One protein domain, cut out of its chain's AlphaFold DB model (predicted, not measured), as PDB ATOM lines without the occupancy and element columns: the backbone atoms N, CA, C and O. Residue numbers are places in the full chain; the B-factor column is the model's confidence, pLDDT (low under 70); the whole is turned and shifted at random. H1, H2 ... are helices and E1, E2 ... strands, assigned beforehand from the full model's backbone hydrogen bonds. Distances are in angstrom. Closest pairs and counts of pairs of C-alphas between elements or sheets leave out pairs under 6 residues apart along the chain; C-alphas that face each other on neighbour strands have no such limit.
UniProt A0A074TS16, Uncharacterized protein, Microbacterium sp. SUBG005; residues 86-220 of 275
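What this domain is: This is residues 86 to 220 of the 275 residues of an uncharacterized protein of Microbacterium sp. SUBG005 (UniProt A0A074TS16). Little regular structure surrounds a strongly twisted antiparallel sheet, E1-E5-E3-E4, with H3 over one face; E2, H2 and loops make one end, H1 and H4 the other. The 135 printed residues include four named helices and five named strands, H1 E1 E2 H2 E3 E4 E5 H3 H4, holding 50 residues, class mixed. It is compact, radius of gyration of the C-alphas 14.7 A, spanning 42 by 31 by 24 A.

Where its parts are: E1 is residues 98 to 102, 13.4 A; E5 180 to 184, 13.1 A; E3 154 to 158 and E4 164 to 168, 13.3 A each; H3 194 to 202, 12.6 A; E2 116 to 119; H2 137 to 143. H1, 89 to 94, begins at C-alpha (315.069, 221.106, 370.214); H4, 210 to 213, ends at (310.852, 225.051, 368.502).

How they stand to each other: Within hydrogen-bond range are N 99 and O 183 of E1 and E5, 2.9 A; N 155 and O 182 of E3 and E5, 3.0 A; N 156 and O 166 of the hairpin E3 and E4, 2.8 A. H1 and H3 are on the same face, two layers, helices on one face of a sheet. H3 runs along the strands, height over the sheet 8.0 A; its closest C-alphas to E4 are Ala 198 and Ala 165, 5.0 A. H1 touches H4, closest C-alphas Ser 90 and Lys 212, 5.0 A. H2 is not on the sheet; E2 pairs with no named strand. Every O i to N i+4 pair is within range in H1, H2 and H3; H4 is too short for one.

The domain as a whole: The farthest C-alphas, Glu 109 and Asp 220, are 46.3 A apart. The printed part has no cut; links E1 to E2, E2 to H2 and E4 to E5 are long. No printed residue is under 70 in pLDDT.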
ATOM      1  N   PRO A  86     322.787 225.504 363.701       95.31
ATOM      2  CA  PRO A  86     321.817 225.461 364.789       95.31
ATOM      3  C   PRO A  86     320.616 224.584 364.430       95.31
ATOM      4  O   PRO A  86     320.197 224.556 363.269       95.31
ATOM      5  N   ALA A  87     320.066 223.882 365.415       95.69
ATOM      6  CA  ALA A  87     318.980 222.926 365.215       95.69
ATOM      7  C   ALA A  87     317.873 223.128 366.258       95.69
ATOM      8  O   ALA A  87     318.169 223.517 367.390       95.69
ATOM      9  N   PRO A  88     316.597 222.885 365.908       96.25
ATOM     10  CA  PRO A  88     315.515 222.974 366.872       96.25
ATOM     11  C   PRO A  88     315.588 221.834 367.897       96.25
ATOM     12  O   PRO A  88     316.000 220.717 367.578       96.25
ATOM     13  N   VAL A  89     315.125 222.094 369.122       96.69
ATOM     14  CA  VAL A  89     315.069 221.106 370.214       96.69
ATOM     15  C   VAL A  89     314.365 219.815 369.787       96.69
ATOM     16  O   VAL A  89     314.824 218.728 370.132       96.69
ATOM     17  N   SER A  90     313.277 219.904 369.014       96.44
ATOM     18  CA  SER A  90     312.559 218.724 368.517       96.44
ATOM     19  C   SER A  90     313.428 217.797 367.666       96.44
ATOM     20  O   SER A  90     313.336 216.580 367.818       96.44
ATOM     21  N   ASP A  91     314.281 218.360 366.809       97.38
ATOM     22  CA  ASP A  91     315.171 217.576 365.950       97.38
ATOM     23  C   ASP A  91     316.303 216.961 366.770       97.38
ATOM     24  O   ASP A  91     316.573 215.774 366.642       97.38
ATOM     25  N   LEU A  92     316.883 217.717 367.705       97.56
ATOM     26  CA  LEU A  92     317.925 217.208 368.605       97.56
ATOM     27  C   LEU A  92     317.428 216.056 369.494       97.56
ATOM     28  O   LEU A  92     318.202 215.156 369.825       97.56
ATOM     29  N   ILE A  93     316.145 216.066 369.867       97.38
ATOM     30  CA  ILE A  93     315.511 214.956 370.591       97.38
ATOM     31  C   ILE A  93     315.295 213.752 369.681       97.38
ATOM     32  O   ILE A  93     315.639 212.631 370.061       97.38
ATOM     33  N   ARG A  94     314.743 213.972 368.483       97.25
ATOM     34  CA  ARG A  94     314.538 212.919 367.477       97.25
ATOM     35  C   ARG A  94     315.854 212.211 367.144       97.25
ATOM     36  O   ARG A  94     315.896 210.984 367.104       97.25
ATOM     37  N   ASP A  95     316.923 212.985 366.994       96.75
ATOM     38  CA  ASP A  95     318.258 212.512 366.629       96.75
ATOM     39  C   ASP A  95     319.049 211.993 367.857       96.75
ATOM     40  O   ASP A  95     320.183 211.542 367.735       96.75
ATOM     41  N   ARG A  96     318.432 211.975 369.053       97.12
ATOM     42  CA  ARG A  96     318.970 211.451 370.328       97.12
ATOM     43  C   ARG A  96     320.222 212.158 370.869       97.12
ATOM     44  O   ARG A  96     320.907 211.608 371.738       97.12
ATOM     45  N   HIS A  97     320.477 213.389 370.438       96.62
ATOM     46  CA  HIS A  97     321.490 214.265 371.038       96.62
ATOM     47  C   HIS A  97     321.018 214.869 372.365       96.62
ATOM     48  O   HIS A  97     321.823 215.222 373.227       96.62
ATOM     49  N   LEU A  98     319.699 214.978 372.542       96.19
ATOM     50  CA  LEU A  98     319.069 215.603 373.694       96.19
ATOM     51  C   LEU A  98     317.858 214.788 374.155       96.19
ATOM     52  O   LEU A  98     317.178 214.156 373.353       96.19
ATOM     53  N   ARG A  99     317.539 214.816 375.447       97.19
ATOM     54  CA  ARG A  99     316.261 214.299 375.951       97.19
ATOM     55  C   ARG A  99     315.688 215.193 377.034       97.19
ATOM     56  O   ARG A  99     316.426 215.872 377.739       97.19
ATOM     57  N   VAL A 100     314.371 215.142 377.184       96.81
ATOM     58  CA  VAL A 100     313.657 215.858 378.243       96.81
ATOM     59  C   VAL A 100     313.367 214.901 379.385       96.81
ATOM     60  O   VAL A 100     312.839 213.815 379.154       96.81
ATOM     61  N   VAL A 101     313.666 215.319 380.609       96.62
ATOM     62  CA  VAL A 101     313.227 214.643 381.832       96.62
ATOM     63  C   VAL A 101     312.255 215.571 382.557       96.62
ATOM     64  O   VAL A 101     312.514 216.764 382.717       96.62
ATOM     65  N   SER A 102     311.089 215.050 382.930       95.00
ATOM     66  CA  SER A 102     310.084 215.823 383.661       95.00
ATOM     67  C   SER A 102     310.509 216.036 385.110       95.00
ATOM     68  O   SER A 102     311.047 215.122 385.730       95.00
ATOM     69  N   GLY A 103     310.231 217.224 385.652       94.88
ATOM     70  CA  GLY A 103     310.318 217.457 387.089       94.88
ATOM     71  C   GLY A 103     309.287 216.638 387.868       94.88
ATOM     72  O   GLY A 103     308.287 216.161 387.322       94.88
ATOM     73  N   THR A 104     309.536 216.510 389.162       95.19
ATOM     74  CA  THR A 104     308.740 215.721 390.103       95.19
ATOM     75  C   THR A 104     307.762 216.619 390.837       95.19
ATOM     76  O   THR A 104     308.108 217.719 391.260       95.19
ATOM     77  N   ARG A 105     306.519 216.167 391.009       93.62
ATOM     78  CA  ARG A 105     305.573 216.843 391.900       93.62
ATOM     79  C   ARG A 105     305.951 216.502 393.333       93.62
ATOM     80  O   ARG A 105     305.636 215.409 393.787       93.62
ATOM     81  N   VAL A 106     306.642 217.419 393.995       89.12
ATOM     82  CA  VAL A 106     307.023 217.259 395.396       89.12
ATOM     83  C   VAL A 106     305.966 217.923 396.269       89.12
ATOM     84  O   VAL A 106     305.544 219.044 395.982       89.12
ATOM     85  N   LYS A 107     305.510 217.213 397.300       87.25
ATOM     86  CA  LYS A 107     304.552 217.739 398.274       87.25
ATOM     87  C   LYS A 107     305.260 218.658 399.270       87.25
ATOM     88  O   LYS A 107     306.407 218.401 399.634       87.25
ATOM     89  N   SER A 108     304.580 219.710 399.718       82.62
ATOM     90  CA  SER A 108     305.121 220.685 400.673       82.62
ATOM     91  C   SER A 108     305.500 220.062 402.011       82.62
ATOM     92  O   SER A 108     306.492 220.469 402.601       82.62
ATOM     93  N   GLU A 109     304.759 219.047 402.458       85.06
ATOM     94  CA  GLU A 109     304.957 218.400 403.763       85.06
ATOM     95  C   GLU A 109     306.265 217.602 403.837       85.06
ATOM     96  O   GLU A 109     306.720 217.263 404.924       85.06
ATOM     97  N   LEU A 110     306.871 217.302 402.685       82.00
ATOM     98  CA  LEU A 110     308.149 216.597 402.601       82.00
ATOM     99  C   LEU A 110     309.351 217.546 402.616       82.00
ATOM    100  O   LEU A 110     310.488 217.086 402.677       82.00
ATOM    101  N   MET A 111     309.126 218.857 402.511       87.81
ATOM    102  CA  MET A 111     310.211 219.834 402.539       87.81
ATOM    103  C   MET A 111     310.807 219.911 403.944       87.81
ATOM    104  O   MET A 111     310.084 219.994 404.935       87.81
ATOM    105  N   GLY A 112     312.132 219.925 404.018       85.81
ATOM    106  CA  GLY A 112     312.887 220.000 405.261       85.81
ATOM    107  C   GLY A 112     314.115 220.898 405.139       85.81
ATOM    108  O   GLY A 112     314.337 221.551 404.118       85.81
ATOM    109  N   SER A 113     314.915 220.926 406.204       83.12
ATOM    110  CA  SER A 113     316.164 221.693 406.282       83.12
ATOM    111  C   SER A 113     317.401 220.913 405.829       83.12
ATOM    112  O   SER A 113     318.456 221.517 405.658       83.12
ATOM    113  N   ASP A 114     317.289 219.599 405.613       88.19
ATOM    114  CA  ASP A 114     318.406 218.727 405.241       88.19
ATOM    115  C   ASP A 114     318.025 217.747 404.116       88.19
ATOM    116  O   ASP A 114     316.849 217.567 403.788       88.19
ATOM    117  N   GLY A 115     319.038 217.142 403.497       93.19
ATOM    118  CA  GLY A 115     318.911 216.173 402.417       93.19
ATOM    119  C   GLY A 115     319.146 216.766 401.028       93.19
ATOM    120  O   GLY A 115     319.961 217.676 400.836       93.19
ATOM    121  N   LEU A 116     318.449 216.209 400.036       94.88
ATOM    122  CA  LEU A 116     318.596 216.551 398.624       94.88
ATOM    123  C   LEU A 116     318.105 217.971 398.356       94.88
ATOM    124  O   LEU A 116     317.013 218.346 398.776       94.88
ATOM    125  N   VAL A 117     318.875 218.736 397.586       96.69
ATOM    126  CA  VAL A 117     318.457 220.067 397.134       96.69
ATOM    127  C   VAL A 117     317.304 219.938 396.141       96.69
ATOM    128  O   VAL A 117     317.387 219.176 395.173       96.69
ATOM    129  N   VAL A 118     316.250 220.719 396.361       96.31
ATOM    130  CA  VAL A 118     315.094 220.823 395.472       96.31
ATOM    131  C   VAL A 118     315.188 222.122 394.677       96.31
ATOM    132  O   VAL A 118     315.145 223.208 395.243       96.31
ATOM    133  N   VAL A 119     315.279 222.008 393.354       96.81
ATOM    134  CA  VAL A 119     315.256 223.136 392.417       96.81
ATOM    135  C   VAL A 119     313.816 223.403 391.999       96.81
ATOM    136  O   VAL A 119     313.194 222.593 391.301       96.81
ATOM    137  N   ARG A 120     313.275 224.542 392.419       94.50
ATOM    138  CA  ARG A 120     311.932 225.016 392.078       94.50
ATOM    139  C   ARG A 120     311.984 225.946 390.874       94.50
ATOM    140  O   ARG A 120     313.019 226.473 390.489       94.50
ATOM    141  N   VAL A 121     310.818 226.182 390.281       93.12
ATOM    142  CA  VAL A 121     310.681 227.079 389.122       93.12
ATOM    143  C   VAL A 121     311.050 228.527 389.448       93.12
ATOM    144  O   VAL A 121     311.591 229.207 388.577       93.12
ATOM    145  N   SER A 122     310.760 228.985 390.668       92.25
ATOM    146  CA  SER A 122     311.136 230.314 391.169       92.25
ATOM    147  C   SER A 122     312.645 230.472 391.313       92.25
ATOM    148  O   SER A 122     313.172 231.552 391.097       92.25
ATOM    149  N   ASP A 123     313.356 229.384 391.612       94.56
ATOM    150  CA  ASP A 123     314.808 229.423 391.808       94.56
ATOM    151  C   ASP A 123     315.548 229.636 390.470       94.56
ATOM    152  O   ASP A 123     316.741 229.903 390.446       94.56
ATOM    153  N   LEU A 124     314.846 229.547 389.331       93.69
ATOM    154  CA  LEU A 124     315.404 229.898 388.020       93.69
ATOM    155  C   LEU A 124     315.434 231.413 387.759       93.69
ATOM    156  O   LEU A 124     316.086 231.825 386.803       93.69
ATOM    157  N   ASP A 125     314.727 232.221 388.559       91.88
ATOM    158  CA  ASP A 125     314.850 233.689 388.527       91.88
ATOM    159  C   ASP A 125     316.134 234.157 389.211       91.88
ATOM    160  O   ASP A 125     316.779 235.095 388.750       91.88
ATOM    161  N   ASP A 126     316.509 233.467 390.286       91.06
ATOM    162  CA  ASP A 126     317.726 233.707 391.045       91.06
ATOM    163  C   ASP A 126     318.408 232.372 391.380       91.06
ATOM    164  O   ASP A 126     318.149 231.771 392.429       91.06
ATOM    165  N   PRO A 127     319.301 231.893 390.495       89.31
ATOM    166  CA  PRO A 127     320.019 230.650 390.726       89.31
ATOM    167  C   PRO A 127     320.900 230.637 391.979       89.31
ATOM    168  O   PRO A 127     321.278 229.551 392.415       89.31
ATOM    169  N   SER A 128     321.235 231.797 392.561       85.75
ATOM    170  CA  SER A 128     322.016 231.860 393.804       85.75
ATOM    171  C   SER A 128     321.215 231.373 395.019       85.75
ATOM    172  O   SER A 128     321.789 230.862 395.976       85.75
ATOM    173  N   ALA A 129     319.879 231.424 394.944       87.69
ATOM    174  CA  ALA A 129     318.979 230.913 395.974       87.69
ATOM    175  C   ALA A 129     318.820 229.376 395.949       87.69
ATOM    176  O   ALA A 129     318.198 228.789 396.846       87.69
ATOM    177  N   ILE A 130     319.358 228.695 394.927       92.06
ATOM    178  CA  ILE A 130     319.317 227.231 394.834       92.06
ATOM    179  C   ILE A 130     320.111 226.631 396.000       92.06
ATOM    180  O   ILE A 130     321.287 226.913 396.192       92.06
ATOM    181  N   GLY A 131     319.461 225.748 396.761       90.50
ATOM    182  CA  GLY A 131     320.010 225.164 397.991       90.50
ATOM    183  C   GLY A 131     319.195 225.493 399.240       90.50
ATOM    184  O   GLY A 131     319.320 224.784 400.238       90.50
ATOM    185  N   GLY A 132     318.318 226.504 399.164       89.81
ATOM    186  CA  GLY A 132     317.421 226.889 400.260       89.81
ATOM    187  C   GLY A 132     316.244 225.935 400.499       89.81
ATOM    188  O   GLY A 132     315.679 225.932 401.588       89.81
ATOM    189  N   ALA A 133     315.871 225.112 399.513       92.81
ATOM    190  CA  ALA A 133     314.830 224.092 399.650       92.81
ATOM    191  C   ALA A 133     315.447 222.690 399.612       92.81
ATOM    192  O   ALA A 133     316.213 222.372 398.695       92.81
ATOM    193  N   ARG A 134     315.106 221.849 400.595       95.62
ATOM    194  CA  ARG A 134     315.645 220.492 400.730       95.62
ATOM    195  C   ARG A 134     314.567 219.468 401.055       95.62
ATOM    196  O   ARG A 134     313.483 219.817 401.515       95.62
ATOM    197  N   ILE A 135     314.870 218.205 400.779       94.50
ATOM    198  CA  ILE A 135     314.012 217.060 401.077       94.50
ATOM    199  C   ILE A 135     314.848 215.879 401.557       94.50
ATOM    200  O   ILE A 135     315.893 215.572 400.975       94.50
ATOM    201  N   ASP A 136     314.366 215.184 402.587       93.81
ATOM    202  CA  ASP A 136     315.027 213.981 403.082       93.81
ATOM    203  C   ASP A 136     315.143 212.919 401.975       93.81
ATOM    204  O   ASP A 136     314.174 212.588 401.286       93.81
ATOM    205  N   GLN A 137     316.347 212.371 401.805       91.50
ATOM    206  CA  GLN A 137     316.672 211.476 400.696       91.50
ATOM    207  C   GLN A 137     315.920 210.140 400.765       91.50
ATOM    208  O   GLN A 137     315.533 209.600 399.726       91.50
ATOM    209  N   PHE A 138     315.701 209.603 401.970       90.75
ATOM    210  CA  PHE A 138     315.060 208.301 402.158       90.75
ATOM    211  C   PHE A 138     313.554 208.413 401.959       90.75
ATOM    212  O   PHE A 138     312.958 207.623 401.225       90.75
ATOM    213  N   THR A 139     312.963 209.453 402.541       89.19
ATOM    214  CA  THR A 139     311.560 209.812 402.353       89.19
ATOM    215  C   THR A 139     311.275 210.075 400.877       89.19
ATOM    216  O   THR A 139     310.328 209.518 400.316       89.19
ATOM    217  N   PHE A 140     312.147 210.832 400.201       90.56
ATOM    218  CA  PHE A 140     312.024 211.084 398.769       90.56
ATOM    219  C   PHE A 140     312.104 209.803 397.938       90.56
ATOM    220  O   PHE A 140     311.262 209.584 397.069       90.56
ATOM    221  N   ALA A 141     313.086 208.937 398.202       90.31
ATOM    222  CA  ALA A 141     313.241 207.677 397.480       90.31
ATOM    223  C   ALA A 141     312.038 206.737 397.678       90.31
ATOM    224  O   ALA A 141     311.643 206.047 396.737       90.31
ATOM    225  N   SER A 142     311.434 206.747 398.871       90.38
ATOM    226  CA  SER A 142     310.234 205.971 399.189       90.38
ATOM    227  C   SER A 142     308.995 206.483 398.444       90.38
ATOM    228  O   SER A 142     308.275 205.693 397.834       90.38
ATOM    229  N   GLU A 143     308.745 207.797 398.439       89.06
ATOM    230  CA  GLU A 143     307.588 208.370 397.729       89.06
ATOM    231  C   GLU A 143     307.769 208.406 396.201       89.06
ATOM    232  O   GLU A 143     306.793 208.374 395.443       89.06
ATOM    233  N   HIS A 144     309.015 208.460 395.728       89.69
ATOM    234  CA  HIS A 144     309.348 208.690 394.326       89.69
ATOM    235  C   HIS A 144     310.437 207.739 393.778       89.69
ATOM    236  O   HIS A 144     311.444 208.192 393.224       89.69
ATOM    237  N   PRO A 145     310.217 206.410 393.790       85.38
ATOM    238  CA  PRO A 145     311.253 205.409 393.491       85.38
ATOM    239  C   PRO A 145     311.760 205.405 392.039       85.38
ATOM    240  O   PRO A 145     312.756 204.762 391.723       85.38
ATOM    241  N   ARG A 146     311.066 206.089 391.120       87.19
ATOM    242  CA  ARG A 146     311.426 206.162 389.691       87.19
ATOM    243  C   ARG A 146     311.976 207.524 389.270       87.19
ATOM    244  O   ARG A 146     312.191 207.748 388.078       87.19
ATOM    245  N   VAL A 147     312.160 208.450 390.208       88.38
ATOM    246  CA  VAL A 147     312.653 209.783 389.867       88.38
ATOM    247  C   VAL A 147     314.137 209.735 389.536       88.38
ATOM    248  O   VAL A 147     314.938 209.097 390.208       88.38
ATOM    249  N   SER A 148     314.498 210.436 388.465       89.19
ATOM    250  CA  SER A 148     315.890 210.690 388.124       89.19
ATOM    251  C   SER A 148     316.329 212.011 388.735       89.19
ATOM    252  O   SER A 148     315.768 213.054 388.399       89.19
ATOM    253  N   LEU A 149     317.370 211.964 389.562       96.06
ATOM    254  CA  LEU A 149     318.106 213.162 389.950       96.06
ATOM    255  C   LEU A 149     318.779 213.793 388.726       96.06
ATOM    256  O   LEU A 149     318.981 213.150 387.676       96.06
ATOM    257  N   THR A 150     319.126 215.067 388.864       97.62
ATOM    258  CA  THR A 150     319.980 215.752 387.899       97.62
ATOM    259  C   THR A 150     321.357 215.093 387.827       97.62
ATOM    260  O   THR A 150     321.846 214.467 388.769       97.62
ATOM    261  N   GLN A 151     321.986 215.210 386.667       97.12
ATOM    262  CA  GLN A 151     323.367 214.821 386.415       97.12
ATOM    263  C   GLN A 151     324.207 216.075 386.146       97.12
ATOM    264  O   GLN A 151     323.657 217.063 385.664       97.12
ATOM    265  N   PRO A 152     325.535 216.020 386.356       95.25
ATOM    266  CA  PRO A 152     326.428 217.090 385.923       95.25
ATOM    267  C   PRO A 152     326.226 217.433 384.441       95.25
ATOM    268  O   PRO A 152     326.334 216.544 383.581       95.25
ATOM    269  N   GLY A 153     325.959 218.711 384.167       94.62
ATOM    270  CA  GLY A 153     325.692 219.276 382.844       94.62
ATOM    271  C   GLY A 153     324.221 219.246 382.415       94.62
ATOM    272  O   GLY A 153     323.920 219.597 381.273       94.62
ATOM    273  N   ASP A 154     323.305 218.817 383.283       97.81
ATOM    274  CA  ASP A 154     321.871 218.930 383.024       97.81
ATOM    275  C   ASP A 154     321.431 220.394 383.009       97.81
ATOM    276  O   ASP A 154     321.854 221.193 383.837       97.81
ATOM    277  N   ILE A 155     320.527 220.741 382.093       97.75
ATOM    278  CA  ILE A 155     319.970 222.089 382.002       97.75
ATOM    279  C   ILE A 155     318.551 222.057 382.556       97.75
ATOM    280  O   ILE A 155     317.640 221.517 381.924       97.75
ATOM    281  N   VAL A 156     318.350 222.626 383.740       97.75
ATOM    282  CA  VAL A 156     317.023 222.811 384.333       97.75
ATOM    283  C   VAL A 156     316.382 224.032 383.694       97.75
ATOM    284  O   VAL A 156     316.998 225.088 383.629       97.75
ATOM    285  N   PHE A 157     315.153 223.908 383.204       96.31
ATOM    286  CA  PHE A 157     314.475 224.990 382.502       96.31
ATOM    287  C   PHE A 157     312.988 225.072 382.833       96.31
ATOM    288  O   PHE A 157     312.335 224.084 383.192       96.31
ATOM    289  N   ARG A 158     312.435 226.265 382.620       94.19
ATOM    290  CA  ARG A 158     310.994 226.534 382.591       94.19
ATOM    291  C   ARG A 158     310.607 227.219 381.285       94.19
ATOM    292  O   ARG A 158     311.441 227.803 380.601       94.19
ATOM    293  N   THR A 159     309.324 227.152 380.941       91.31
ATOM    294  CA  THR A 159     308.784 227.717 379.688       91.31
ATOM    295  C   THR A 159     307.771 228.841 379.908       91.31
ATOM    296  O   THR A 159     307.277 229.419 378.942       91.31
ATOM    297  N   SER A 160     307.384 229.082 381.160       85.94
ATOM    298  CA  SER A 160     306.362 230.040 381.578       85.94
ATOM    299  C   SER A 160     306.658 230.486 383.019       85.94
ATOM    300  O   SER A 160     307.144 229.648 383.789       85.94
ATOM    301  N   PRO A 161     306.381 231.753 383.392       85.25
ATOM    302  CA  PRO A 161     305.866 232.840 382.541       85.25
ATOM    303  C   PRO A 161     306.888 233.321 381.499       85.25
ATOM    304  O   PRO A 161     306.520 233.592 380.358       85.25
ATOM    305  N   THR A 162     308.173 233.299 381.849       89.50
ATOM    306  CA  THR A 162     309.306 233.531 380.947       89.50
ATOM    307  C   THR A 162     310.124 232.256 380.779       89.50
ATOM    308  O   THR A 162     310.125 231.386 381.657       89.50
ATOM    309  N   ALA A 163     310.797 232.120 379.637       92.81
ATOM    310  CA  ALA A 163     311.795 231.079 379.462       92.81
ATOM    311  C   ALA A 163     312.992 231.407 380.359       92.81
ATOM    312  O   ALA A 163     313.476 232.532 380.366       92.81
ATOM    313  N   ALA A 164     313.425 230.434 381.149       94.50
ATOM    314  CA  ALA A 164     314.626 230.550 381.962       94.50
ATOM    315  C   ALA A 164     315.284 229.179 382.036       94.50
ATOM    316  O   ALA A 164     314.594 228.151 381.996       94.50
ATOM    317  N   ALA A 165     316.607 229.174 382.125       95.75
ATOM    318  CA  ALA A 165     317.399 227.966 382.209       95.75
ATOM    319  C   ALA A 165     318.606 228.167 383.118       95.75
ATOM    320  O   ALA A 165     319.209 229.235 383.152       95.75
ATOM    321  N   TRP A 166     318.973 227.097 383.806       96.44
ATOM    322  CA  TRP A 166     320.128 227.018 384.677       96.44
ATOM    323  C   TRP A 166     320.844 225.687 384.448       96.44
ATOM    324  O   TRP A 166     320.200 224.657 384.246       96.44
ATOM    325  N   VAL A 167     322.176 225.708 384.452       96.06
ATOM    326  CA  VAL A 167     322.998 224.504 384.285       96.06
ATOM    327  C   VAL A 167     323.360 223.952 385.655       96.06
ATOM    328  O   VAL A 167     324.063 224.610 386.422       96.06
ATOM    329  N   ASP A 168     322.944 222.719 385.925       95.94
ATOM    330  CA  ASP A 168     323.377 221.980 387.101       95.94
ATOM    331  C   ASP A 168     324.767 221.387 386.868       95.94
ATOM    332  O   ASP A 168     324.937 220.407 386.136       95.94
ATOM    333  N   ARG A 169     325.781 221.996 387.480       92.12
ATOM    334  CA  ARG A 169     327.179 221.576 387.319       92.12
ATOM    335  C   ARG A 169     327.537 220.357 388.160       92.12
ATOM    336  O   ARG A 169     328.383 219.572 387.734       92.12
ATOM    337  N   ASP A 170     326.864 220.161 389.289       92.50
ATOM    338  CA  ASP A 170     327.198 219.103 390.253       92.50
ATOM    339  C   ASP A 170     326.294 217.878 390.096       92.50
ATOM    340  O   ASP A 170     326.693 216.755 390.400       92.50
ATOM    341  N   GLY A 171     325.069 218.080 389.606       95.38
ATOM    342  CA  GLY A 171     324.024 217.066 389.638       95.38
ATOM    343  C   GLY A 171     323.496 216.813 391.054       95.38
ATOM    344  O   GLY A 171     323.666 217.630 391.962       95.38
ATOM    345  N   SER A 172     322.852 215.654 391.230       95.69
ATOM    346  CA  SER A 172     322.320 215.156 392.511       95.69
ATOM    347  C   SER A 172     321.236 216.035 393.150       95.69
ATOM    348  O   SER A 172     321.040 216.008 394.362       95.69
ATOM    349  N   LYS A 173     320.495 216.792 392.337       96.81
ATOM    350  CA  LYS A 173     319.378 217.643 392.764       96.81
ATOM    351  C   LYS A 173     318.049 217.076 392.272       96.81
ATOM    352  O   LYS A 173     317.974 216.372 391.258       96.81
ATOM    353  N   VAL A 174     316.980 217.396 392.990       96.62
ATOM    354  CA  VAL A 174     315.599 217.098 392.600       96.62
ATOM    355  C   VAL A 174     315.030 218.313 391.884       96.62
ATOM    356  O   VAL A 174     315.052 219.412 392.420       96.62
ATOM    357  N   VAL A 175     314.471 218.137 390.689       97.19
ATOM    358  CA  VAL A 175     313.773 219.227 389.986       97.19
ATOM    359  C   VAL A 175     312.283 219.139 390.269       97.19
ATOM    360  O   VAL A 175     311.658 218.123 389.955       97.19
ATOM    361  N   ALA A 176     311.702 220.197 390.827       95.75
ATOM    362  CA  ALA A 176     310.276 220.275 391.101       95.75
ATOM    363  C   ALA A 176     309.481 220.661 389.842       95.75
ATOM    364  O   ALA A 176     309.817 221.593 389.110       95.75
ATOM    365  N   TYR A 177     308.376 219.960 389.594       94.25
ATOM    366  CA  TYR A 177     307.400 220.338 388.574       94.25
ATOM    367  C   TYR A 177     306.865 221.763 388.852       94.25
ATOM    368  O   TYR A 177     306.569 222.059 390.009       94.25
ATOM    369  N   PRO A 178     306.656 222.634 387.839       93.44
ATOM    370  CA  PRO A 178     306.694 222.368 386.395       93.44
ATOM    371  C   PRO A 178     308.048 222.553 385.691       93.44
ATOM    372  O   PRO A 178     308.075 222.478 384.457       93.44
ATOM    373  N   ALA A 179     309.155 222.752 386.416       94.88
ATOM    374  CA  ALA A 179     310.478 222.757 385.793       94.88
ATOM    375  C   ALA A 179     310.790 221.385 385.177       94.88
ATOM    376  O   ALA A 179     310.226 220.343 385.538       94.88
ATOM    377  N   ARG A 180     311.665 221.393 384.179       96.06
ATOM    378  CA  ARG A 180     312.080 220.208 383.424       96.06
ATOM    379  C   ARG A 180     313.581 220.241 383.228       96.06
ATOM    380  O   ARG A 180     314.210 221.274 383.406       96.06
ATOM    381  N   ILE A 181     314.135 219.111 382.818       98.06
ATOM    382  CA  ILE A 181     315.556 218.968 382.532       98.06
ATOM    383  C   ILE A 181     315.728 218.696 381.042       98.06
ATOM    384  O   ILE A 181     315.072 217.809 380.492       98.06
ATOM    385  N   LEU A 182     316.624 219.428 380.393       97.69
ATOM    386  CA  LEU A 182     317.243 219.044 379.133       97.69
ATOM    387  C   LEU A 182     318.555 218.333 379.457       97.69
ATOM    388  O   LEU A 182     319.473 218.930 380.011       97.69
ATOM    389  N   ARG A 183     318.636 217.047 379.114       97.88
ATOM    390  CA  ARG A 183     319.832 216.228 379.317       97.88
ATOM    391  C   ARG A 183     320.498 215.957 377.978       97.88
ATOM    392  O   ARG A 183     319.913 215.288 377.121       97.88
ATOM    393  N   ILE A 184     321.714 216.468 377.816       97.25
ATOM    394  CA  ILE A 184     322.550 216.236 376.633       97.25
ATOM    395  C   ILE A 184     323.115 214.814 376.689       97.25
ATOM    396  O   ILE A 184     323.550 214.329 377.737       97.25
ATOM    397  N   ASN A 185     323.094 214.120 375.556       95.75
ATOM    398  CA  ASN A 185     323.689 212.800 375.434       95.75
ATOM    399  C   ASN A 185     325.219 212.915 375.420       95.75
ATOM    400  O   ASN A 185     325.804 213.391 374.456       95.75
ATOM    401  N   LYS A 186     325.883 212.432 376.474       90.81
ATOM    402  CA  LYS A 186     327.347 212.522 376.611       90.81
ATOM    403  C   LYS A 186     328.122 211.763 375.527       90.81
ATOM    404  O   LYS A 186     329.252 212.134 375.237       90.81
ATOM    405  N   LYS A 187     327.544 210.700 374.949       90.56
ATOM    406  CA  LYS A 187     328.210 209.889 373.912       90.56
ATOM    407  C   LYS A 187     328.166 210.551 372.541       90.56
ATOM    408  O   LYS A 187     329.100 210.407 371.765       90.56
ATOM    409  N   ASP A 188     327.074 211.248 372.262       89.88
ATOM    410  CA  ASP A 188     326.883 211.991 371.027       89.88
ATOM    411  C   ASP A 188     326.119 213.282 371.337       89.88
ATOM    412  O   ASP A 188     324.891 213.344 371.189       89.88
ATOM    413  N   PRO A 189     326.831 214.320 371.808       87.31
ATOM    414  CA  PRO A 189     326.202 215.572 372.199       87.31
ATOM    415  C   PRO A 189     325.689 216.355 370.991       87.31
ATOM    416  O   PRO A 189     325.064 217.399 371.165       87.31
ATOM    417  N   GLY A 190     326.007 215.926 369.763       91.19
ATOM    418  CA  GLY A 190     325.696 216.677 368.559       91.19
ATOM    419  C   GLY A 190     326.317 218.076 368.553       91.19
ATOM    420  O   GLY A 190     325.817 218.936 367.843       91.19
ATOM    421  N   GLY A 191     327.369 218.354 369.327       93.19
ATOM    422  CA  GLY A 191     327.945 219.701 369.449       93.19
ATOM    423  C   GLY A 191     327.171 220.648 370.375       93.19
ATOM    424  O   GLY A 191     327.369 221.858 370.305       93.19
ATOM    425  N   LEU A 192     326.275 220.135 371.221       95.44
ATOM    426  CA  LEU A 192     325.633 220.920 372.277       95.44
ATOM    427  C   LEU A 192     326.576 221.098 373.473       95.44
ATOM    428  O   LEU A 192     327.229 220.148 373.904       95.44
ATOM    429  N   VAL A 193     326.592 222.310 374.030       95.06
ATOM    430  CA  VAL A 193     327.297 222.663 375.272       95.06
ATOM    431  C   VAL A 193     326.259 223.216 376.256       95.06
ATOM    432  O   VAL A 193     325.516 224.118 375.857       95.06
ATOM    433  N   PRO A 194     326.158 222.701 377.500       95.50
ATOM    434  CA  PRO A 194     325.088 223.064 378.434       95.50
ATOM    435  C   PRO A 194     324.899 224.568 378.636       95.50
ATOM    436  O   PRO A 194     323.778 225.069 378.580       95.50
ATOM    437  N   GLU A 195     325.992 225.304 378.807       94.44
ATOM    438  CA  GLU A 195     325.992 226.744 379.066       94.44
ATOM    439  C   GLU A 195     325.473 227.541 377.866       94.44
ATOM    440  O   GLU A 195     324.756 228.528 378.021       94.44
ATOM    441  N   VAL A 196     325.781 227.082 376.654       94.81
ATOM    442  CA  VAL A 196     325.312 227.704 375.410       94.81
ATOM    443  C   VAL A 196     323.827 227.430 375.216       94.81
ATOM    444  O   VAL A 196     323.086 228.331 374.833       94.81
ATOM    445  N   VAL A 197     323.380 226.213 375.545       96.44
ATOM    446  CA  VAL A 197     321.957 225.853 375.537       96.44
ATOM    447  C   VAL A 197     321.180 226.708 376.536       96.44
ATOM    448  O   VAL A 197     320.137 227.244 376.179       96.44
ATOM    449  N   ALA A 198     321.682 226.880 377.761       95.56
ATOM    450  CA  ALA A 198     321.036 227.731 378.757       95.56
ATOM    451  C   ALA A 198     320.941 229.195 378.290       95.56
ATOM    452  O   ALA A 198     319.875 229.800 378.400       95.56
ATOM    453  N   ALA A 199     322.011 229.733 377.692       93.50
ATOM    454  CA  ALA A 199     322.013 231.078 377.119       93.50
ATOM    455  C   ALA A 199     321.012 231.227 375.957       93.50
ATOM    456  O   ALA A 199     320.325 232.238 375.865       93.50
ATOM    457  N   ASP A 200     320.883 230.217 375.092       95.25
ATOM    458  CA  ASP A 200     319.901 230.237 373.999       95.25
ATOM    459  C   ASP A 200     318.455 230.212 374.499       95.25
ATOM    460  O   ASP A 200     317.571 230.748 373.835       95.25
ATOM    461  N   ILE A 201     318.205 229.590 375.655       94.69
ATOM    462  CA  ILE A 201     316.870 229.521 376.265       94.69
ATOM    463  C   ILE A 201     316.466 230.860 376.882       94.69
ATOM    464  O   ILE A 201     315.286 231.203 376.828       94.69
ATOM    465  N   PHE A 202     317.416 231.608 377.445       87.56
ATOM    466  CA  PHE A 202     317.148 232.899 378.081       87.56
ATOM    467  C   PHE A 202     316.441 233.883 377.129       87.56
ATOM    468  O   PHE A 202     315.449 234.501 377.505       87.56
ATOM    469  N   ASP A 203     316.871 233.932 375.864       82.00
ATOM    470  CA  ASP A 203     316.287 234.796 374.824       82.00
ATOM    471  C   ASP A 203     315.173 234.112 374.004       82.00
ATOM    472  O   ASP A 203     314.724 234.622 372.970       82.00
ATOM    473  N   ALA A 204     314.738 232.915 374.403       88.81
ATOM    474  CA  ALA A 204     313.858 232.103 373.580       88.81
ATOM    475  C   ALA A 204     312.376 232.492 373.694       88.81
ATOM    476  O   ALA A 204     311.877 232.975 374.708       88.81
ATOM    477  N   MET A 205     311.627 232.192 372.629       84.69
ATOM    478  CA  MET A 205     310.177 232.390 372.579       84.69
ATOM    479  C   MET A 205     309.463 231.638 373.711       84.69
ATOM    480  O   MET A 205     309.714 230.454 373.941       84.69
ATOM    481  N   THR A 206     308.511 232.293 374.366       85.81
ATOM    482  CA  THR A 206     307.776 231.740 375.508       85.81
ATOM    483  C   THR A 206     306.409 231.188 375.094       85.81
ATOM    484  O   THR A 206     305.945 231.388 373.969       85.81
ATOM    485  N   GLY A 207     305.768 230.443 375.995       81.19
ATOM    486  CA  GLY A 207     304.406 229.939 375.811       81.19
ATOM    487  C   GLY A 207     304.292 228.413 375.696       81.19
ATOM    488  O   GLY A 207     305.296 227.692 375.611       81.19
ATOM    489  N   PRO A 208     303.055 227.880 375.722       78.44
ATOM    490  CA  PRO A 208     302.811 226.442 375.734       78.44
ATOM    491  C   PRO A 208     303.426 225.745 374.515       78.44
ATOM    492  O   PRO A 208     303.128 226.066 373.370       78.44
ATOM    493  N   GLY A 209     304.316 224.782 374.758       83.31
ATOM    494  CA  GLY A 209     304.949 223.996 373.693       83.31
ATOM    495  C   GLY A 209     305.998 224.735 372.849       83.31
ATOM    496  O   GLY A 209     306.654 224.079 372.040       83.31
ATOM    497  N   ALA A 210     306.221 226.039 373.071       88.44
ATOM    498  CA  ALA A 210     307.208 226.846 372.345       88.44
ATOM    499  C   ALA A 210     308.622 226.251 372.423       88.44
ATOM    500  O   ALA A 210     309.365 226.278 371.443       88.44
ATOM    501  N   TRP A 211     308.941 225.614 373.552       93.38
ATOM    502  CA  TRP A 211     310.251 225.028 373.821       93.38
ATOM    503  C   TRP A 211     310.715 223.974 372.816       93.38
ATOM    504  O   TRP A 211     311.909 223.833 372.581       93.38
ATOM    505  N   LYS A 212     309.789 223.268 372.154       92.94
ATOM    506  CA  LYS A 212     310.144 222.295 371.107       92.94
ATOM    507  C   LYS A 212     310.751 222.966 369.871       92.94
ATOM    508  O   LYS A 212     311.482 222.322 369.126       92.94
ATOM    509  N   ARG A 213     310.426 224.244 369.652       93.31
ATOM    510  CA  ARG A 213     310.852 225.051 368.502       93.31
ATOM    511  C   ARG A 213     312.052 225.944 368.810       93.31
ATOM    512  O   ARG A 213     312.497 226.656 367.914       93.31
ATOM    513  N   TRP A 214     312.559 225.936 370.044       95.62
ATOM    514  CA  TRP A 214     313.784 226.654 370.382       95.62
ATOM    515  C   TRP A 214     314.929 226.143 369.522       95.62
ATOM    516  O   TRP A 214     315.105 224.935 369.385       95.62
ATOM    517  N   VAL A 215     315.670 227.066 368.916       95.94
ATOM    518  CA  VAL A 215     316.801 226.756 368.045       95.94
ATOM    519  C   VAL A 215     318.067 226.889 368.872       95.94
ATOM    520  O   VAL A 215     318.389 227.987 369.314       95.94
ATOM    521  N   LEU A 216     318.770 225.777 369.064       96.25
ATOM    522  CA  LEU A 216     319.985 225.722 369.867       96.25
ATOM    523  C   LEU A 216     321.214 225.811 368.965       96.25
ATOM    524  O   LEU A 216     321.324 225.099 367.956       96.25
ATOM    525  N   ARG A 217     322.141 226.694 369.332       95.81
ATOM    526  CA  ARG A 217     323.467 226.788 368.732       95.81
ATOM    527  C   ARG A 217     324.252 225.521 369.036       95.81
ATOM    528  O   ARG A 217     324.135 224.907 370.093       95.81
ATOM    529  N   ARG A 218     325.071 225.144 368.062       94.62
ATOM    530  CA  ARG A 218     325.951 223.984 368.118       94.62
ATOM    531  C   ARG A 218     327.371 224.442 367.845       94.62
ATOM    532  O   ARG A 218     327.586 225.415 367.123       94.62
ATOM    533  N   ILE A 219     328.317 223.743 368.440       92.00
ATOM    534  CA  ILE A 219     329.737 224.064 368.403       92.00
ATOM    535  C   ILE A 219     330.478 222.872 367.815       92.00
ATOM    536  O   ILE A 219     330.040 221.726 367.945       92.00
ATOM    537  N   ASP A 220     331.585 223.146 367.129       89.69
ATOM    538  CA  ASP A 220     332.464 222.083 366.666       89.69
ATOM    539  C   ASP A 220     333.014 221.265 367.844       89.69
ATOM    540  O   ASP A 220     333.316 221.789 368.918       89.69
TER     541      ASP A 220